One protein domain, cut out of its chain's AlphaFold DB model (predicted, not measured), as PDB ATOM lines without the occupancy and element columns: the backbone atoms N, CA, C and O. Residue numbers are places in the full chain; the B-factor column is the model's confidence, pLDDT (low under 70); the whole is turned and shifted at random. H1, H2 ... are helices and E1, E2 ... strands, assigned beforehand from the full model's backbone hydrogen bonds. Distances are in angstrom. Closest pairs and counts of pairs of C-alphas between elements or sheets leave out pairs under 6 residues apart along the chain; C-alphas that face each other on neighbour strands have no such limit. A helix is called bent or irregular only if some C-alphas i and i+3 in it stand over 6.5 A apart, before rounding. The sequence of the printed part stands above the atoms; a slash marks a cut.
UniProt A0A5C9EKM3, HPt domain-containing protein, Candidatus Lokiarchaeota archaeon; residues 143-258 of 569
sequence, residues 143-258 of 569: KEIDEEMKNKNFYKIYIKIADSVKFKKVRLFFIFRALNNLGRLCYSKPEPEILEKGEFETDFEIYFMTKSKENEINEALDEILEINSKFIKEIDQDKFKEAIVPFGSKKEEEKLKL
ATOM      1  N   LYS A 143     135.487 183.558 111.258       69.81
ATOM      2  CA  LYS A 143     136.298 182.749 110.334       69.81
ATOM      3  C   LYS A 143     137.396 181.951 111.041       69.81
ATOM      4  O   LYS A 143     137.655 180.819 110.654       69.81
ATOM      5  N   GLU A 144     138.026 182.518 112.069       71.06
ATOM      6  CA  GLU A 144     139.098 181.849 112.822       71.06
ATOM      7  C   GLU A 144     138.557 180.735 113.729       71.06
ATOM      8  O   GLU A 144     139.235 179.728 113.930       71.06
ATOM      9  N   ILE A 145     137.331 180.888 114.249       76.69
ATOM     10  CA  ILE A 145     136.691 179.941 115.182       76.69
ATOM     11  C   ILE A 145     136.724 178.496 114.658       76.69
ATOM     12  O   ILE A 145     137.139 177.590 115.380       76.69
ATOM     13  N   ASP A 146     136.326 178.259 113.405       79.69
ATOM     14  CA  ASP A 146     136.229 176.899 112.852       79.69
ATOM     15  C   ASP A 146     137.588 176.208 112.650       79.69
ATOM     16  O   ASP A 146     137.666 174.976 112.628       79.69
ATOM     17  N   GLU A 147     138.671 176.974 112.517       79.31
ATOM     18  CA  GLU A 147     140.027 176.434 112.408       79.31
ATOM     19  C   GLU A 147     140.656 176.214 113.784       79.31
ATOM     20  O   GLU A 147     141.178 175.131 114.061       79.31
ATOM     21  N   GLU A 148     140.536 177.207 114.667       78.06
ATOM     22  CA  GLU A 148     141.078 177.210 116.027       78.06
ATOM     23  C   GLU A 148     140.471 176.130 116.934       78.06
ATOM     24  O   GLU A 148     141.153 175.641 117.835       78.06
ATOM     25  N   MET A 149     139.221 175.726 116.696       83.56
ATOM     26  CA  MET A 149     138.531 174.698 117.483       83.56
ATOM     27  C   MET A 149     138.967 173.254 117.177       83.56
ATOM     28  O   MET A 149     138.611 172.335 117.914       83.56
ATOM     29  N   LYS A 150     139.730 173.002 116.107       84.25
ATOM     30  CA  LYS A 150     140.115 171.633 115.724       84.25
ATOM     31  C   LYS A 150     141.047 171.006 116.770       84.25
ATOM     32  O   LYS A 150     142.080 171.575 117.118       84.25
ATOM     33  N   ASN A 151     140.724 169.783 117.202       85.25
ATOM     34  CA  ASN A 151     141.500 168.994 118.172       85.25
ATOM     35  C   ASN A 151     141.728 169.707 119.521       85.25
ATOM     36  O   ASN A 151     142.841 169.678 120.057       85.25
ATOM     37  N   LYS A 152     140.686 170.360 120.052       90.56
ATOM     38  CA  LYS A 152     140.673 170.997 121.374       90.56
ATOM     39  C   LYS A 152     139.392 170.653 122.137       90.56
ATOM     40  O   LYS A 152     138.363 170.365 121.533       90.56
ATOM     41  N   ASN A 153     139.490 170.721 123.457       93.00
ATOM     42  CA  ASN A 153     138.408 170.607 124.423       93.00
ATOM     43  C   ASN A 153     137.890 172.016 124.754       93.00
ATOM     44  O   ASN A 153     138.649 172.995 124.719       93.00
ATOM     45  N   PHE A 154     136.613 172.115 125.116       94.44
ATOM     46  CA  PHE A 154     135.941 173.385 125.388       94.44
ATOM     47  C   PHE A 154     135.368 173.379 126.798       94.44
ATOM     48  O   PHE A 154     134.559 172.520 127.140       94.44
ATOM     49  N   TYR A 155     135.759 174.352 127.614       94.81
ATOM     50  CA  TYR A 155     135.369 174.435 129.013       94.81
ATOM     51  C   TYR A 155     134.639 175.741 129.303       94.81
ATOM     52  O   TYR A 155     135.071 176.827 128.915       94.81
ATOM     53  N   LYS A 156     133.547 175.626 130.058       95.75
ATOM     54  CA  LYS A 156     132.970 176.725 130.820       95.75
ATOM     55  C   LYS A 156     133.482 176.618 132.254       95.75
ATOM     56  O   LYS A 156     133.230 175.621 132.925       95.75
ATOM     57  N   ILE A 157     134.195 177.641 132.707       95.44
ATOM     58  CA  ILE A 157     134.795 177.712 134.041       95.44
ATOM     59  C   ILE A 157     134.080 178.820 134.811       95.44
ATOM     60  O   ILE A 157     134.206 179.988 134.461       95.44
ATOM     61  N   TYR A 158     133.320 178.475 135.845       95.56
ATOM     62  CA  TYR A 158     132.817 179.447 136.817       95.56
ATOM     63  C   TYR A 158     133.847 179.606 137.932       95.56
ATOM     64  O   TYR A 158     134.347 178.603 138.444       95.56
ATOM     65  N   ILE A 159     134.147 180.839 138.330       93.62
ATOM     66  CA  ILE A 159     135.070 181.147 139.425       93.62
ATOM     67  C   ILE A 159     134.409 182.169 140.339       93.62
ATOM     68  O   ILE A 159     133.933 183.199 139.870       93.62
ATOM     69  N   LYS A 160     134.438 181.906 141.648       91.00
ATOM     70  CA  LYS A 160     134.147 182.887 142.690       91.00
ATOM     71  C   LYS A 160     135.418 183.184 143.485       91.00
ATOM     72  O   LYS A 160     135.987 182.291 144.113       91.00
ATOM     73  N   ILE A 161     135.849 184.441 143.480       91.62
ATOM     74  CA  ILE A 161     136.946 184.949 144.311       91.62
ATOM     75  C   ILE A 161     136.434 185.336 145.707       91.62
ATOM     76  O   ILE A 161     135.230 185.461 145.927       91.62
ATOM     77  N   ALA A 162     137.334 185.487 146.677       86.19
ATOM     78  CA  ALA A 162     136.943 185.815 148.043       86.19
ATOM     79  C   ALA A 162     136.343 187.224 148.156       86.19
ATOM     80  O   ALA A 162     136.855 188.191 147.592       86.19
ATOM     81  N   ASP A 163     135.293 187.366 148.967       81.94
ATOM     82  CA  ASP A 163     134.636 188.661 149.195       81.94
ATOM     83  C   ASP A 163     135.548 189.665 149.947       81.94
ATOM     84  O   ASP A 163     135.274 190.861 149.996       81.94
ATOM     85  N   SER A 164     136.682 189.191 150.481       78.25
ATOM     86  CA  SER A 164     137.758 189.977 151.096       78.25
ATOM     87  C   SER A 164     138.871 190.427 150.130       78.25
ATOM     88  O   SER A 164     139.803 191.107 150.574       78.25
ATOM     89  N   VAL A 165     138.817 190.073 148.835       79.56
ATOM     90  CA  VAL A 165     139.858 190.428 147.850       79.56
ATOM     91  C   VAL A 165     139.954 191.946 147.690       79.56
ATOM     92  O   VAL A 165     139.090 192.591 147.098       79.56
ATOM     93  N   LYS A 166     141.067 192.524 148.157       70.75
ATOM     94  CA  LYS A 166     141.335 193.971 148.061       70.75
ATOM     95  C   LYS A 166     141.554 194.459 146.626       70.75
ATOM     96  O   LYS A 166     141.292 195.621 146.335       70.75
ATOM     97  N   PHE A 167     142.040 193.589 145.737       73.56
ATOM     98  CA  PHE A 167     142.445 193.942 144.375       73.56
ATOM     99  C   PHE A 167     141.909 192.929 143.351       73.56
ATOM    100  O   PHE A 167     142.644 192.070 142.863       73.56
ATOM    101  N   LYS A 168     140.618 193.042 143.000       78.56
ATOM    102  CA  LYS A 168     139.935 192.129 142.057       78.56
ATOM    103  C   LYS A 168     140.704 191.946 140.736       78.56
ATOM    104  O   LYS A 168     140.856 190.822 140.271       78.56
ATOM    105  N   LYS A 169     141.269 193.032 140.189       75.19
ATOM    106  CA  LYS A 169     142.098 193.027 138.966       75.19
ATOM    107  C   LYS A 169     143.374 192.190 139.081       75.19
ATOM    108  O   LYS A 169     143.704 191.453 138.162       75.19
ATOM    109  N   VAL A 170     144.068 192.263 140.218       77.31
ATOM    110  CA  VAL A 170     145.286 191.469 140.468       77.31
ATOM    111  C   VAL A 170     144.935 189.982 140.555       77.31
ATOM    112  O   VAL A 170     145.643 189.143 140.004       77.31
ATOM    113  N   ARG A 171     143.801 189.646 141.186       84.62
ATOM    114  CA  ARG A 171     143.306 188.264 141.244       84.62
ATOM    115  C   ARG A 171     142.905 187.745 139.857       84.62
ATOM    116  O   ARG A 171     143.307 186.639 139.508       84.62
ATOM    117  N   LEU A 172     142.211 188.555 139.047       84.31
ATOM    118  CA  LEU A 172     141.919 188.248 137.640       84.31
ATOM    119  C   LEU A 172     143.187 188.005 136.817       84.31
ATOM    120  O   LEU A 172     143.236 187.014 136.100       84.31
ATOM    121  N   PHE A 173     144.217 188.848 136.950       79.75
ATOM    122  CA  PHE A 173     145.483 188.665 136.236       79.75
ATOM    123  C   PHE A 173     146.093 187.280 136.495       79.75
ATOM    124  O   PHE A 173     146.437 186.578 135.548       79.75
ATOM    125  N   PHE A 174     146.188 186.845 137.758       83.12
ATOM    126  CA  PHE A 174     146.746 185.523 138.067       83.12
ATOM    127  C   PHE A 174     145.896 184.379 137.500       83.12
ATOM    128  O   PHE A 174     146.454 183.423 136.965       83.12
ATOM    129  N   ILE A 175     144.565 184.501 137.560       89.25
ATOM    130  CA  ILE A 175     143.616 183.518 137.015       89.25
ATOM    131  C   ILE A 175     143.741 183.422 135.496       89.25
ATOM    132  O   ILE A 175     143.894 182.329 134.951       89.25
ATOM    133  N   PHE A 176     143.710 184.560 134.806       87.62
ATOM    134  CA  PHE A 176     143.807 184.602 133.354       87.62
ATOM    135  C   PHE A 176     145.189 184.139 132.888       87.62
ATOM    136  O   PHE A 176     145.260 183.333 131.970       87.62
ATOM    137  N   ARG A 177     146.281 184.522 133.565       79.50
ATOM    138  CA  ARG A 177     147.632 184.036 133.241       79.50
ATOM    139  C   ARG A 177     147.761 182.518 133.391       79.50
ATOM    140  O   ARG A 177     148.304 181.873 132.501       79.50
ATOM    141  N   ALA A 178     147.258 181.939 134.485       84.81
ATOM    142  CA  ALA A 178     147.317 180.492 134.708       84.81
ATOM    143  C   ALA A 178     146.552 179.712 133.626       84.81
ATOM    144  O   ALA A 178     147.068 178.739 133.082       84.81
ATOM    145  N   LEU A 179     145.359 180.183 133.255       88.56
ATOM    146  CA  LEU A 179     144.572 179.579 132.181       88.56
ATOM    147  C   LEU A 179     145.220 179.793 130.804       88.56
ATOM    148  O   LEU A 179     145.303 178.851 130.021       88.56
ATOM    149  N   ASN A 180     145.741 180.988 130.513       81.81
ATOM    150  CA  ASN A 180     146.358 181.300 129.220       81.81
ATOM    151  C   ASN A 180     147.654 180.503 128.962       81.81
ATOM    152  O   ASN A 180     147.994 180.224 127.816       81.81
ATOM    153  N   ASN A 181     148.346 180.068 130.022       80.06
ATOM    154  CA  ASN A 181     149.473 179.133 129.918       80.06
ATOM    155  C   ASN A 181     149.045 177.720 129.468       80.06
ATOM    156  O   ASN A 181     149.856 176.991 128.900       80.06
ATOM    157  N   LEU A 182     147.791 177.325 129.717       84.25
ATOM    158  CA  LEU A 182     147.240 176.016 129.344       84.25
ATOM    159  C   LEU A 182     146.448 176.045 128.028       84.25
ATOM    160  O   LEU A 182     146.205 174.998 127.430       84.25
ATOM    161  N   GLY A 183     145.985 177.203 127.561       84.94
ATOM    162  CA  GLY A 183     145.095 177.296 126.402       84.94
ATOM    163  C   GLY A 183     144.631 178.717 126.115       84.94
ATOM    164  O   GLY A 183     145.206 179.677 126.604       84.94
ATOM    165  N   ARG A 184     143.575 178.866 125.313       84.75
ATOM    166  CA  ARG A 184     143.065 180.168 124.873       84.75
ATOM    167  C   ARG A 184     141.802 180.554 125.637       84.75
ATOM    168  O   ARG A 184     140.823 179.809 125.662       84.75
ATOM    169  N   LEU A 185     141.816 181.750 126.213       88.19
ATOM    170  CA  LEU A 185     140.644 182.410 126.781       88.19
ATOM    171  C   LEU A 185     139.864 183.088 125.641       88.19
ATOM    172  O   LEU A 185     140.419 183.910 124.912       88.19
ATOM    173  N   CYS A 186     138.600 182.711 125.435       86.56
ATOM    174  CA  CYS A 186     137.827 183.125 124.254       86.56
ATOM    175  C   CYS A 186     136.720 184.140 124.561       86.56
ATOM    176  O   CYS A 186     136.419 184.975 123.712       86.56
ATOM    177  N   TYR A 187     136.112 184.063 125.747       88.69
ATOM    178  CA  TYR A 187     135.065 184.981 126.209       88.69
ATOM    179  C   TYR A 187     134.888 184.874 127.734       88.69
ATOM    180  O   TYR A 187     135.364 183.919 128.352       88.69
ATOM    181  N   SER A 188     134.173 185.822 128.339       90.44
ATOM    182  CA  SER A 188     133.790 185.790 129.751       90.44
ATOM    183  C   SER A 188     132.386 186.341 129.983       90.44
ATOM    184  O   SER A 188     131.838 187.057 129.147       90.44
ATOM    185  N   LYS A 189     131.813 186.040 131.151       88.62
ATOM    186  CA  LYS A 189     130.584 186.667 131.644       88.62
ATOM    187  C   LYS A 189     130.798 187.163 133.083       88.62
ATOM    188  O   LYS A 189     131.054 186.319 133.939       88.62
ATOM    189  N   PRO A 190     130.679 188.471 133.387       88.75
ATOM    190  CA  PRO A 190     130.367 189.584 132.477       88.75
ATOM    191  C   PRO A 190     131.391 189.764 131.338       88.75
ATOM    192  O   PRO A 190     132.453 189.136 131.355       88.75
ATOM    193  N   GLU A 191     131.027 190.561 130.321       86.31
ATOM    194  CA  GLU A 191     131.832 190.758 129.099       86.31
ATOM    195  C   GLU A 191     133.292 191.144 129.448       86.31
ATOM    196  O   GLU A 191     133.504 191.816 130.462       86.31
ATOM    197  N   PRO A 192     134.304 190.743 128.647       84.62
ATOM    198  CA  PRO A 192     135.723 190.875 129.011       84.62
ATOM    199  C   PRO A 192     136.138 192.270 129.490       84.62
ATOM    200  O   PRO A 192     136.775 192.396 130.531       84.62
ATOM    201  N   GLU A 193     135.665 193.318 128.817       78.88
ATOM    202  CA  GLU A 193     135.919 194.723 129.167       78.88
ATOM    203  C   GLU A 193     135.431 195.103 130.573       78.88
ATOM    204  O   GLU A 193     136.012 195.968 131.225       78.88
ATOM    205  N   ILE A 194     134.365 194.464 131.061       81.69
ATOM    206  CA  ILE A 194     133.805 194.688 132.400       81.69
ATOM    207  C   ILE A 194     134.721 194.045 133.454       81.69
ATOM    208  O   ILE A 194     135.004 194.651 134.492       81.69
ATOM    209  N   LEU A 195     135.262 192.853 133.169       83.06
ATOM    210  CA  LEU A 195     136.271 192.207 134.017       83.06
ATOM    211  C   LEU A 195     137.600 192.979 134.006       83.06
ATOM    212  O   LEU A 195     138.158 193.240 135.071       83.06
ATOM    213  N   GLU A 196     138.065 193.430 132.839       69.50
ATOM    214  CA  GLU A 196     139.250 194.286 132.673       69.50
ATOM    215  C   GLU A 196     139.117 195.609 133.448       69.50
ATOM    216  O   GLU A 196     140.053 196.047 134.128       69.50
ATOM    217  N   LYS A 197     137.931 196.232 133.428       71.94
ATOM    218  CA  LYS A 197     137.605 197.410 134.251       71.94
ATOM    219  C   LYS A 197     137.489 197.094 135.742       71.94
ATOM    220  O   LYS A 197     137.721 197.988 136.555       71.94
ATOM    221  N   GLY A 198     137.282 195.832 136.120       72.06
ATOM    222  CA  GLY A 198     137.091 195.391 137.505       72.06
ATOM    223  C   GLY A 198     135.670 195.628 138.031       72.06
ATOM    224  O   GLY A 198     135.450 195.571 139.239       72.06
ATOM    225  N   GLU A 199     134.721 195.887 137.131       80.88
ATOM    226  CA  GLU A 199     133.330 196.279 137.389       80.88
ATOM    227  C   GLU A 199     132.416 195.046 137.541       80.88
ATOM    228  O   GLU A 199     131.367 194.928 136.912       80.88
ATOM    229  N   PHE A 200     132.830 194.088 138.373       83.56
ATOM    230  CA  PHE A 200     132.088 192.854 138.652       83.56
ATOM    231  C   PHE A 200     132.001 192.583 140.158       83.56
ATOM    232  O   PHE A 200     132.744 193.178 140.942       83.56
ATOM    233  N   GLU A 201     131.095 191.689 140.560       82.88
ATOM    234  CA  GLU A 201     130.847 191.318 141.960       82.88
ATOM    235  C   GLU A 201     132.004 190.479 142.531       82.88
ATOM    236  O   GLU A 201     133.106 191.000 142.716       82.88
ATOM    237  N   THR A 202     131.811 189.195 142.821       85.19
ATOM    238  CA  THR A 202     132.915 188.296 143.207       85.19
ATOM    239  C   THR A 202     132.940 187.004 142.406       85.19
ATOM    240  O   THR A 202     133.852 186.202 142.587       85.19
ATOM    241  N   ASP A 203     132.019 186.826 141.462       90.94
ATOM    242  CA  ASP A 203     131.960 185.686 140.561       90.94
ATOM    243  C   ASP A 203     131.883 186.074 139.080       90.94
ATOM    244  O   ASP A 203     131.432 187.158 138.707       90.94
ATOM    245  N   PHE A 204     132.389 185.176 138.236       93.19
ATOM    246  CA  PHE A 204     132.410 185.314 136.785       93.19
ATOM    247  C   PHE A 204     132.572 183.952 136.103       93.19
ATOM    248  O   PHE A 204     133.030 182.968 136.686       93.19
ATOM    249  N   GLU A 205     132.196 183.905 134.830       94.00
ATOM    250  CA  GLU A 205     132.335 182.750 133.951       94.00
ATOM    251  C   GLU A 205     133.414 183.027 132.901       94.00
ATOM    252  O   GLU A 205     133.489 184.127 132.357       94.00
ATOM    253  N   ILE A 206     134.212 182.019 132.569       93.06
ATOM    254  CA  ILE A 206     135.204 182.028 131.495       93.06
ATOM    255  C   ILE A 206     134.841 180.929 130.495       93.06
ATOM    256  O   ILE A 206     134.540 179.799 130.881       93.06
ATOM    257  N   TYR A 207     134.926 181.249 129.208       92.75
ATOM    258  CA  TYR A 207     134.848 180.296 128.105       92.75
ATOM    259  C   TYR A 207     136.266 180.059 127.576       92.75
ATOM    260  O   TYR A 207     136.893 180.948 126.995       92.75
ATOM    261  N   PHE A 208     136.782 178.861 127.841       92.88
ATOM    262  CA  PHE A 208     138.181 178.478 127.684       92.88
ATOM    263  C   PHE A 208     138.347 177.287 126.732       92.88
ATOM    264  O   PHE A 208     137.567 176.338 126.768       92.88
ATOM    265  N   MET A 209     139.376 177.322 125.888       91.88
ATOM    266  CA  MET A 209     139.630 176.327 124.845       91.88
ATOM    267  C   MET A 209     141.078 175.823 124.929       91.88
ATOM    268  O   MET A 209     142.021 176.595 124.760       91.88
ATOM    269  N   THR A 210     141.283 174.524 125.147       92.56
ATOM    270  CA  THR A 210     142.618 173.940 125.406       92.56
ATOM    271  C   THR A 210     142.754 172.520 124.843       92.56
ATOM    272  O   THR A 210     141.776 171.918 124.422       92.56
ATOM    273  N   LYS A 211     143.973 171.971 124.818       92.75
ATOM    274  CA  LYS A 211     144.227 170.531 124.631       92.75
ATOM    275  C   LYS A 211     144.314 169.760 125.957       92.75
ATOM    276  O   LYS A 211     144.214 168.536 125.941       92.75
ATOM    277  N   SER A 212     144.514 170.466 127.069       92.12
ATOM    278  CA  SER A 212     144.575 169.911 128.421       92.12
ATOM    279  C   SER A 212     143.222 169.372 128.881       92.12
ATOM    280  O   SER A 212     142.163 169.753 128.369       92.12
ATOM    281  N   LYS A 213     143.262 168.471 129.861       93.94
ATOM    282  CA  LYS A 213     142.082 167.922 130.535       93.94
ATOM    283  C   LYS A 213     141.703 168.765 131.748       93.94
ATOM    284  O   LYS A 213     142.538 169.453 132.325       93.94
ATOM    285  N   GLU A 214     140.458 168.617 132.196       92.81
ATOM    286  CA  GLU A 214     139.906 169.289 133.380       92.81
ATOM    287  C   GLU A 214     140.817 169.247 134.626       92.81
ATOM    288  O   GLU A 214     140.927 170.251 135.325       92.81
ATOM    289  N   ASN A 215     141.507 168.130 134.895       92.75
ATOM    290  CA  ASN A 215     142.407 168.016 136.052       92.75
ATOM    291  C   ASN A 215     143.568 169.024 136.007       92.75
ATOM    292  O   ASN A 215     143.826 169.679 137.009       92.75
ATOM    293  N   GLU A 216     144.213 169.199 134.851       92.94
ATOM    294  CA  GLU A 216     145.338 170.137 134.673       92.94
ATOM    295  C   GLU A 216     144.879 171.591 134.889       92.94
ATOM    296  O   GLU A 216     145.587 172.410 135.472       92.94
ATOM    297  N   ILE A 217     143.653 171.905 134.451       94.06
ATOM    298  CA  ILE A 217     143.030 173.222 134.628       94.06
ATOM    299  C   ILE A 217     142.667 173.450 136.104       94.06
ATOM    300  O   ILE A 217     142.840 174.554 136.620       94.06
ATOM    301  N   ASN A 218     142.180 172.416 136.798       92.31
ATOM    302  CA  ASN A 218     141.941 172.481 138.236       92.31
ATOM    303  C   ASN A 218     143.251 172.732 138.995       92.31
ATOM    304  O   ASN A 218     143.300 173.703 139.746       92.31
ATOM    305  N   GLU A 219     144.300 171.944 138.748       92.06
ATOM    306  CA  GLU A 219     145.619 172.084 139.387       92.06
ATOM    307  C   GLU A 219     146.175 173.512 139.236       92.06
ATOM    308  O   GLU A 219     146.470 174.165 140.238       92.06
ATOM    309  N   ALA A 220     146.195 174.064 138.016       88.56
ATOM    310  CA  ALA A 220     146.667 175.431 137.766       88.56
ATOM    311  C   ALA A 220     145.826 176.531 138.450       88.56
ATOM    312  O   ALA A 220     146.324 177.631 138.697       88.56
ATOM    313  N   LEU A 221     144.555 176.258 138.765       91.56
ATOM    314  CA  LEU A 221     143.702 177.164 139.538       91.56
ATOM    315  C   LEU A 221     143.827 176.965 141.062       91.56
ATOM    316  O   LEU A 221     143.482 177.885 141.796       91.56
ATOM    317  N   ASP A 222     144.293 175.812 141.559       89.56
ATOM    318  CA  ASP A 222     144.502 175.580 143.005       89.56
ATOM    319  C   ASP A 222     145.733 176.310 143.559       89.56
ATOM    320  O   ASP A 222     145.758 176.669 144.736       89.56
ATOM    321  N   GLU A 223     146.723 176.614 142.716       87.94
ATOM    322  CA  GLU A 223     147.872 177.450 143.098       87.94
ATOM    323  C   GLU A 223     147.479 178.912 143.407       87.94
ATOM    324  O   GLU A 223     148.252 179.672 144.002       87.94
ATOM    325  N   ILE A 224     146.273 179.334 143.016       86.50
ATOM    326  CA  ILE A 224     145.815 180.718 143.124       86.50
ATOM    327  C   ILE A 224     145.029 180.919 144.421       86.50
ATOM    328  O   ILE A 224     143.851 180.586 144.536       86.50
ATOM    329  N   LEU A 225     145.678 181.576 145.384       79.19
ATOM    330  CA  LEU A 225     145.050 182.021 146.633       79.19
ATOM    331  C   LEU A 225     143.791 182.881 146.387       79.19
ATOM    332  O   LEU A 225     143.634 183.495 145.335       79.19
ATOM    333  N   GLU A 226     142.916 182.988 147.388       83.62
ATOM    334  CA  GLU A 226     141.686 183.806 147.354       83.62
ATOM    335  C   GLU A 226     140.661 183.432 146.255       83.62
ATOM    336  O   GLU A 226     139.741 184.209 145.995       83.62
ATOM    337  N   ILE A 227     140.760 182.249 145.640       88.94
ATOM    338  CA  ILE A 227     139.618 181.611 144.970       88.94
ATOM    339  C   ILE A 227     138.790 180.894 146.047       88.94
ATOM    340  O   ILE A 227     139.279 179.986 146.711       88.94
ATOM    341  N   ASN A 228     137.536 181.312 146.231       85.88
ATOM    342  CA  ASN A 228     136.603 180.701 147.183       85.88
ATOM    343  C   ASN A 228     135.962 179.428 146.616       85.88
ATOM    344  O   ASN A 228     135.734 178.468 147.351       85.88
ATOM    345  N   SER A 229     135.635 179.424 145.323       86.88
ATOM    346  CA  SER A 229     135.171 178.230 144.619       86.88
ATOM    347  C   SER A 229     135.413 178.338 143.117       86.88
ATOM    348  O   SER A 229     135.486 179.428 142.548       86.88
ATOM    349  N   LYS A 230     135.523 177.182 142.466       92.00
ATOM    350  CA  LYS A 230     135.613 177.044 141.013       92.00
ATOM    351  C   LYS A 230     134.789 175.836 140.574       92.00
ATOM    352  O   LYS A 230     134.742 174.835 141.286       92.00
ATOM    353  N   PHE A 231     134.152 175.930 139.414       91.06
ATOM    354  CA  PHE A 231     133.467 174.813 138.767       91.06
ATOM    355  C   PHE A 231     133.879 174.781 137.301       91.06
ATOM    356  O   PHE A 231     133.580 175.710 136.550       91.06
ATOM    357  N   ILE A 232     134.559 173.712 136.902       95.12
ATOM    358  CA  ILE A 232     134.919 173.453 135.509       95.12
ATOM    359  C   ILE A 232     133.848 172.541 134.916       95.12
ATOM    360  O   ILE A 232     133.366 171.619 135.571       95.12
ATOM    361  N   LYS A 233     133.423 172.829 133.687       94.38
ATOM    362  CA  LYS A 233     132.492 171.985 132.945       94.38
ATOM    363  C   LYS A 233     132.883 171.939 131.479       94.38
ATOM    364  O   LYS A 233     132.887 172.976 130.816       94.38
ATOM    365  N   GLU A 234     133.145 170.745 130.965       95.56
ATOM    366  CA  GLU A 234     133.284 170.533 129.524       95.56
ATOM    367  C   GLU A 234     131.940 170.786 128.818       95.56
ATOM    368  O   GLU A 234     130.875 170.383 129.307       95.56
ATOM    369  N   ILE A 235     131.976 171.496 127.692       94.00
ATOM    370  CA  ILE A 235     130.806 171.818 126.873       94.00
ATOM    371  C   ILE A 235     131.050 171.442 125.411       94.00
ATOM    372  O   ILE A 235     132.182 171.387 124.942       94.00
ATOM    373  N   ASP A 236     129.976 171.162 124.681       92.19
ATOM    374  CA  ASP A 236     130.054 170.861 123.254       92.19
ATOM    375  C   ASP A 236     130.465 172.079 122.414       92.19
ATOM    376  O   ASP A 236     130.247 173.236 122.787       92.19
ATOM    377  N   GLN A 237     131.051 171.786 121.248       88.38
ATOM    378  CA  GLN A 237     131.593 172.783 120.326       88.38
ATOM    379  C   GLN A 237     130.551 173.838 119.931       88.38
ATOM    380  O   GLN A 237     130.870 175.026 119.905       88.38
ATOM    381  N   ASP A 238     129.308 173.430 119.669       87.38
ATOM    382  CA  ASP A 238     128.253 174.334 119.207       87.38
ATOM    383  C   ASP A 238     127.811 175.305 120.314       87.38
ATOM    384  O   ASP A 238     127.812 176.517 120.097       87.38
ATOM    385  N   LYS A 239     127.574 174.823 121.546       87.25
ATOM    386  CA  LYS A 239     127.307 175.708 122.701       87.25
ATOM    387  C   LYS A 239     128.479 176.623 123.054       87.25
ATOM    388  O   LYS A 239     128.258 177.710 123.589       87.25
ATOM    389  N   PHE A 240     129.723 176.217 122.784       89.38
ATOM    390  CA  PHE A 240     130.870 177.114 122.937       89.38
ATOM    391  C   PHE A 240     130.855 178.216 121.867       89.38
ATOM    392  O   PHE A 240     131.026 179.386 122.207       89.38
ATOM    393  N   LYS A 241     130.584 177.875 120.596       86.81
ATOM    394  CA  LYS A 241     130.449 178.849 119.495       86.81
ATOM    395  C   LYS A 241     129.374 179.896 119.774       86.81
ATOM    396  O   LYS A 241     129.648 181.088 119.642       86.81
ATOM    397  N   GLU A 242     128.186 179.466 120.203       85.88
ATOM    398  CA  GLU A 242     127.061 180.357 120.535       85.88
ATOM    399  C   GLU A 242     127.438 181.438 121.563       85.88
ATOM    400  O   GLU A 242     126.955 182.566 121.473       85.88
ATOM    401  N   ALA A 243     128.328 181.122 122.510       82.81
ATOM    402  CA  ALA A 243     128.782 182.068 123.526       82.81
ATOM    403  C   ALA A 243     129.833 183.075 123.021       82.81
ATOM    404  O   ALA A 243     129.842 184.212 123.487       82.81
ATOM    405  N   ILE A 244     130.715 182.683 122.091       83.38
ATOM    406  CA  ILE A 244     131.868 183.507 121.668       83.38
ATOM    407  C   ILE A 244     131.593 184.369 120.424       83.38
ATOM    408  O   ILE A 244     132.120 185.478 120.318       83.38
ATOM    409  N   VAL A 245     130.762 183.892 119.487       79.75
ATOM    410  CA  VAL A 245     130.513 184.566 118.195       79.75
ATOM    411  C   VAL A 245     129.962 185.995 118.357       79.75
ATOM    412  O   VAL A 245     130.466 186.885 117.669       79.75
ATOM    413  N   PRO A 246     129.001 186.283 119.265       76.62
ATOM    414  CA  PRO A 246     128.470 187.640 119.427       76.62
ATOM    415  C   PRO A 246     129.521 188.679 119.844       76.62
ATOM    416  O   PRO A 246     129.408 189.843 119.466       76.62
ATOM    417  N   PHE A 247     130.547 188.274 120.601       68.12
ATOM    418  CA  PHE A 247     131.643 189.154 121.018       68.12
ATOM    419  C   PHE A 247     132.655 189.379 119.883       68.12
ATOM    420  O   PHE A 247     133.064 190.515 119.641       68.12
ATOM    421  N   GLY A 248     132.993 188.320 119.136       63.28
ATOM    422  CA  GLY A 248     133.877 188.397 117.968       63.28
ATOM    423  C   GLY A 248     133.385 189.392 116.913       63.28
ATOM    424  O   GLY A 248     134.127 190.296 116.525       63.28
ATOM    425  N   SER A 249     132.112 189.294 116.517       71.00
ATOM    426  CA  SER A 249     131.531 190.167 115.486       71.00
ATOM    427  C   SER A 249     131.476 191.646 115.898       71.00
ATOM    428  O   SER A 249     131.827 192.509 115.094       71.00
ATOM    429  N   LYS A 250     131.105 191.963 117.155       63.84
ATOM    430  CA  LYS A 250     131.121 193.350 117.676       63.84
ATOM    431  C   LYS A 250     132.514 193.985 117.524       63.84
ATOM    432  O   LYS A 250     132.643 195.095 117.009       63.84
ATOM    433  N   LYS A 251     133.558 193.253 117.931       60.78
ATOM    434  CA  LYS A 251     134.958 193.710 117.897       60.78
ATOM    435  C   LYS A 251     135.490 193.925 116.479       60.78
ATOM    436  O   LYS A 251     136.304 194.827 116.275       60.78
ATOM    437  N   GLU A 252     135.056 193.130 115.500       54.31
ATOM    438  CA  GLU A 252     135.407 193.363 114.092       54.31
ATOM    439  C   GLU A 252     134.780 194.658 113.555       54.31
ATOM    440  O   GLU A 252     135.476 195.444 112.912       54.31
ATOM    441  N   GLU A 253     133.506 194.931 113.859       58.62
ATOM    442  CA  GLU A 253     132.833 196.165 113.428       58.62
ATOM    443  C   GLU A 253     133.457 197.432 114.033       58.62
ATOM    444  O   GLU A 253     133.599 198.439 113.338       58.62
ATOM    445  N   GLU A 254     133.848 197.398 115.310       51.62
ATOM    446  CA  GLU A 254     134.543 198.505 115.980       51.62
ATOM    447  C   GLU A 254     135.921 198.771 115.365       51.62
ATOM    448  O   GLU A 254     136.233 199.913 115.020       51.62
ATOM    449  N   LYS A 255     136.719 197.718 115.131       46.44
ATOM    450  CA  LYS A 255     138.018 197.837 114.446       46.44
ATOM    451  C   LYS A 255     137.875 198.414 113.037       46.44
ATOM    452  O   LYS A 255     138.715 199.212 112.620       46.44
ATOM    453  N   LEU A 256     136.818 198.049 112.306       53.41
ATOM    454  CA  LEU A 256     136.565 198.563 110.956       53.41
ATOM    455  C   LEU A 256     136.128 200.038 110.938       53.41
ATOM    456  O   LEU A 256     136.378 200.720 109.943       53.41
ATOM    457  N   LYS A 257     135.489 200.529 112.010       48.53
ATOM    458  CA  LYS A 257     135.148 201.953 112.193       48.53
ATOM    459  C   LYS A 257     136.403 202.767 112.516       48.53
ATOM    460  O   LYS A 257     136.734 203.665 111.747       48.53
ATOM    461  N   LEU A 258     137.161 202.361 113.542       38.72
ATOM    462  CA  LEU A 258     138.412 203.024 113.938       38.72
ATOM    463  C   LEU A 258     139.407 203.135 112.775       38.72
ATOM    464  O   LEU A 258     140.043 204.167 112.590       38.72
TER     465      LEU A 258
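Overview. This is residues 143 to 258 of the 569 residues of the protein "HPt domain-containing protein" of Candidatus Lokiarchaeota archaeon (UniProt A0A5C9EKM3). A strongly twisted sheet of four strands is covered on one face by H2 and H4, side by side, and crossed on the other face by the first part of the long, kinked H5, whose residues 249 to 258 stick out. Short H3 packs on residues 169 to 172 of H2, and short H1 is near H5. The printed part has 116 residues with five named helices and four named strands, in the order H1 E1 H2 E2 H3 E3 H4 E4 H5; the sheet, E2 E3 E1 E4, is antiparallel and the class is mixed, helices and strands. The whole is compact, with a radius of gyration of the C-alphas of 14.4 A and spans of 40 by 34 by 21 A.

Along the chain. Begin with the sheet at C-alpha 153, (138.408, 170.607, 124.423), where E1, residues 153 to 161, starts its 24.6 A. Its other strands are E2, residues 183 to 189, 18.1 A; E3, residues 203 to 210, 21.9 A; and E4, residues 227 to 234, 20.0 A. H2, residues 168 to 182, runs 21.8 A, and H4, residues 214 to 222, 12.4 A. H1, residues 143 to 148, and H3, residues 192 to 197, are short. H5, residues 237 to 258, runs 31.7 A to C-alpha 258 at (138.412, 203.024, 113.938). H5 has a kink of 40 degrees near residue 244 and is only just irregular: C-alphas 243 and 246 are 6.9 A apart.

Arrangement. Look first between inner strands E3 and E1, antiparallel at 155 degrees: N 157 and O 206 are 2.8 A apart, within hydrogen-bond range. At the edge strands E2 and E4, N 186 and O 207 are 2.9 A apart, within hydrogen-bond range across the antiparallel neighbours E2 and E3, and N 158 and O 231 are 2.9 A apart, within hydrogen-bond range across the antiparallel neighbours E1 and E4. There are three layers, helices on both faces of the sheet: H2, height 6.8 A, and H4, height 7.7 A, on one face, H5, height 8.9 A, on the other. E1, H2, E2 and E3, H4, E4 are split strand-helix-strand units, each with another strand between its two, and right-handed crossovers. H2 and H4 touch, closest at the C-alphas of Ala 178 and Ala 220, 5.9 A. H5 runs across the strands, at 82 degrees to E3 on the local plane. H3 only grazes the sheet. H1 is close to H5 but not clearly touching, the closest C-alphas, Ile 145 and Lys 241, being 7.7 A apart. Every O i to N i+4 pair is within hydrogen-bond range in H3 and H4, against 1 of 2 in H1, 10 of 11 in H2 and 14 of 18 in H5.

Size, cuts and confidence. The farthest C-alphas, Asn 215 and Lys 257, are 42.1 A apart. The printed part has no cut and no long link. Look for pLDDT under 70 at residues 143, 196, 247 to 248 and 250 to 258.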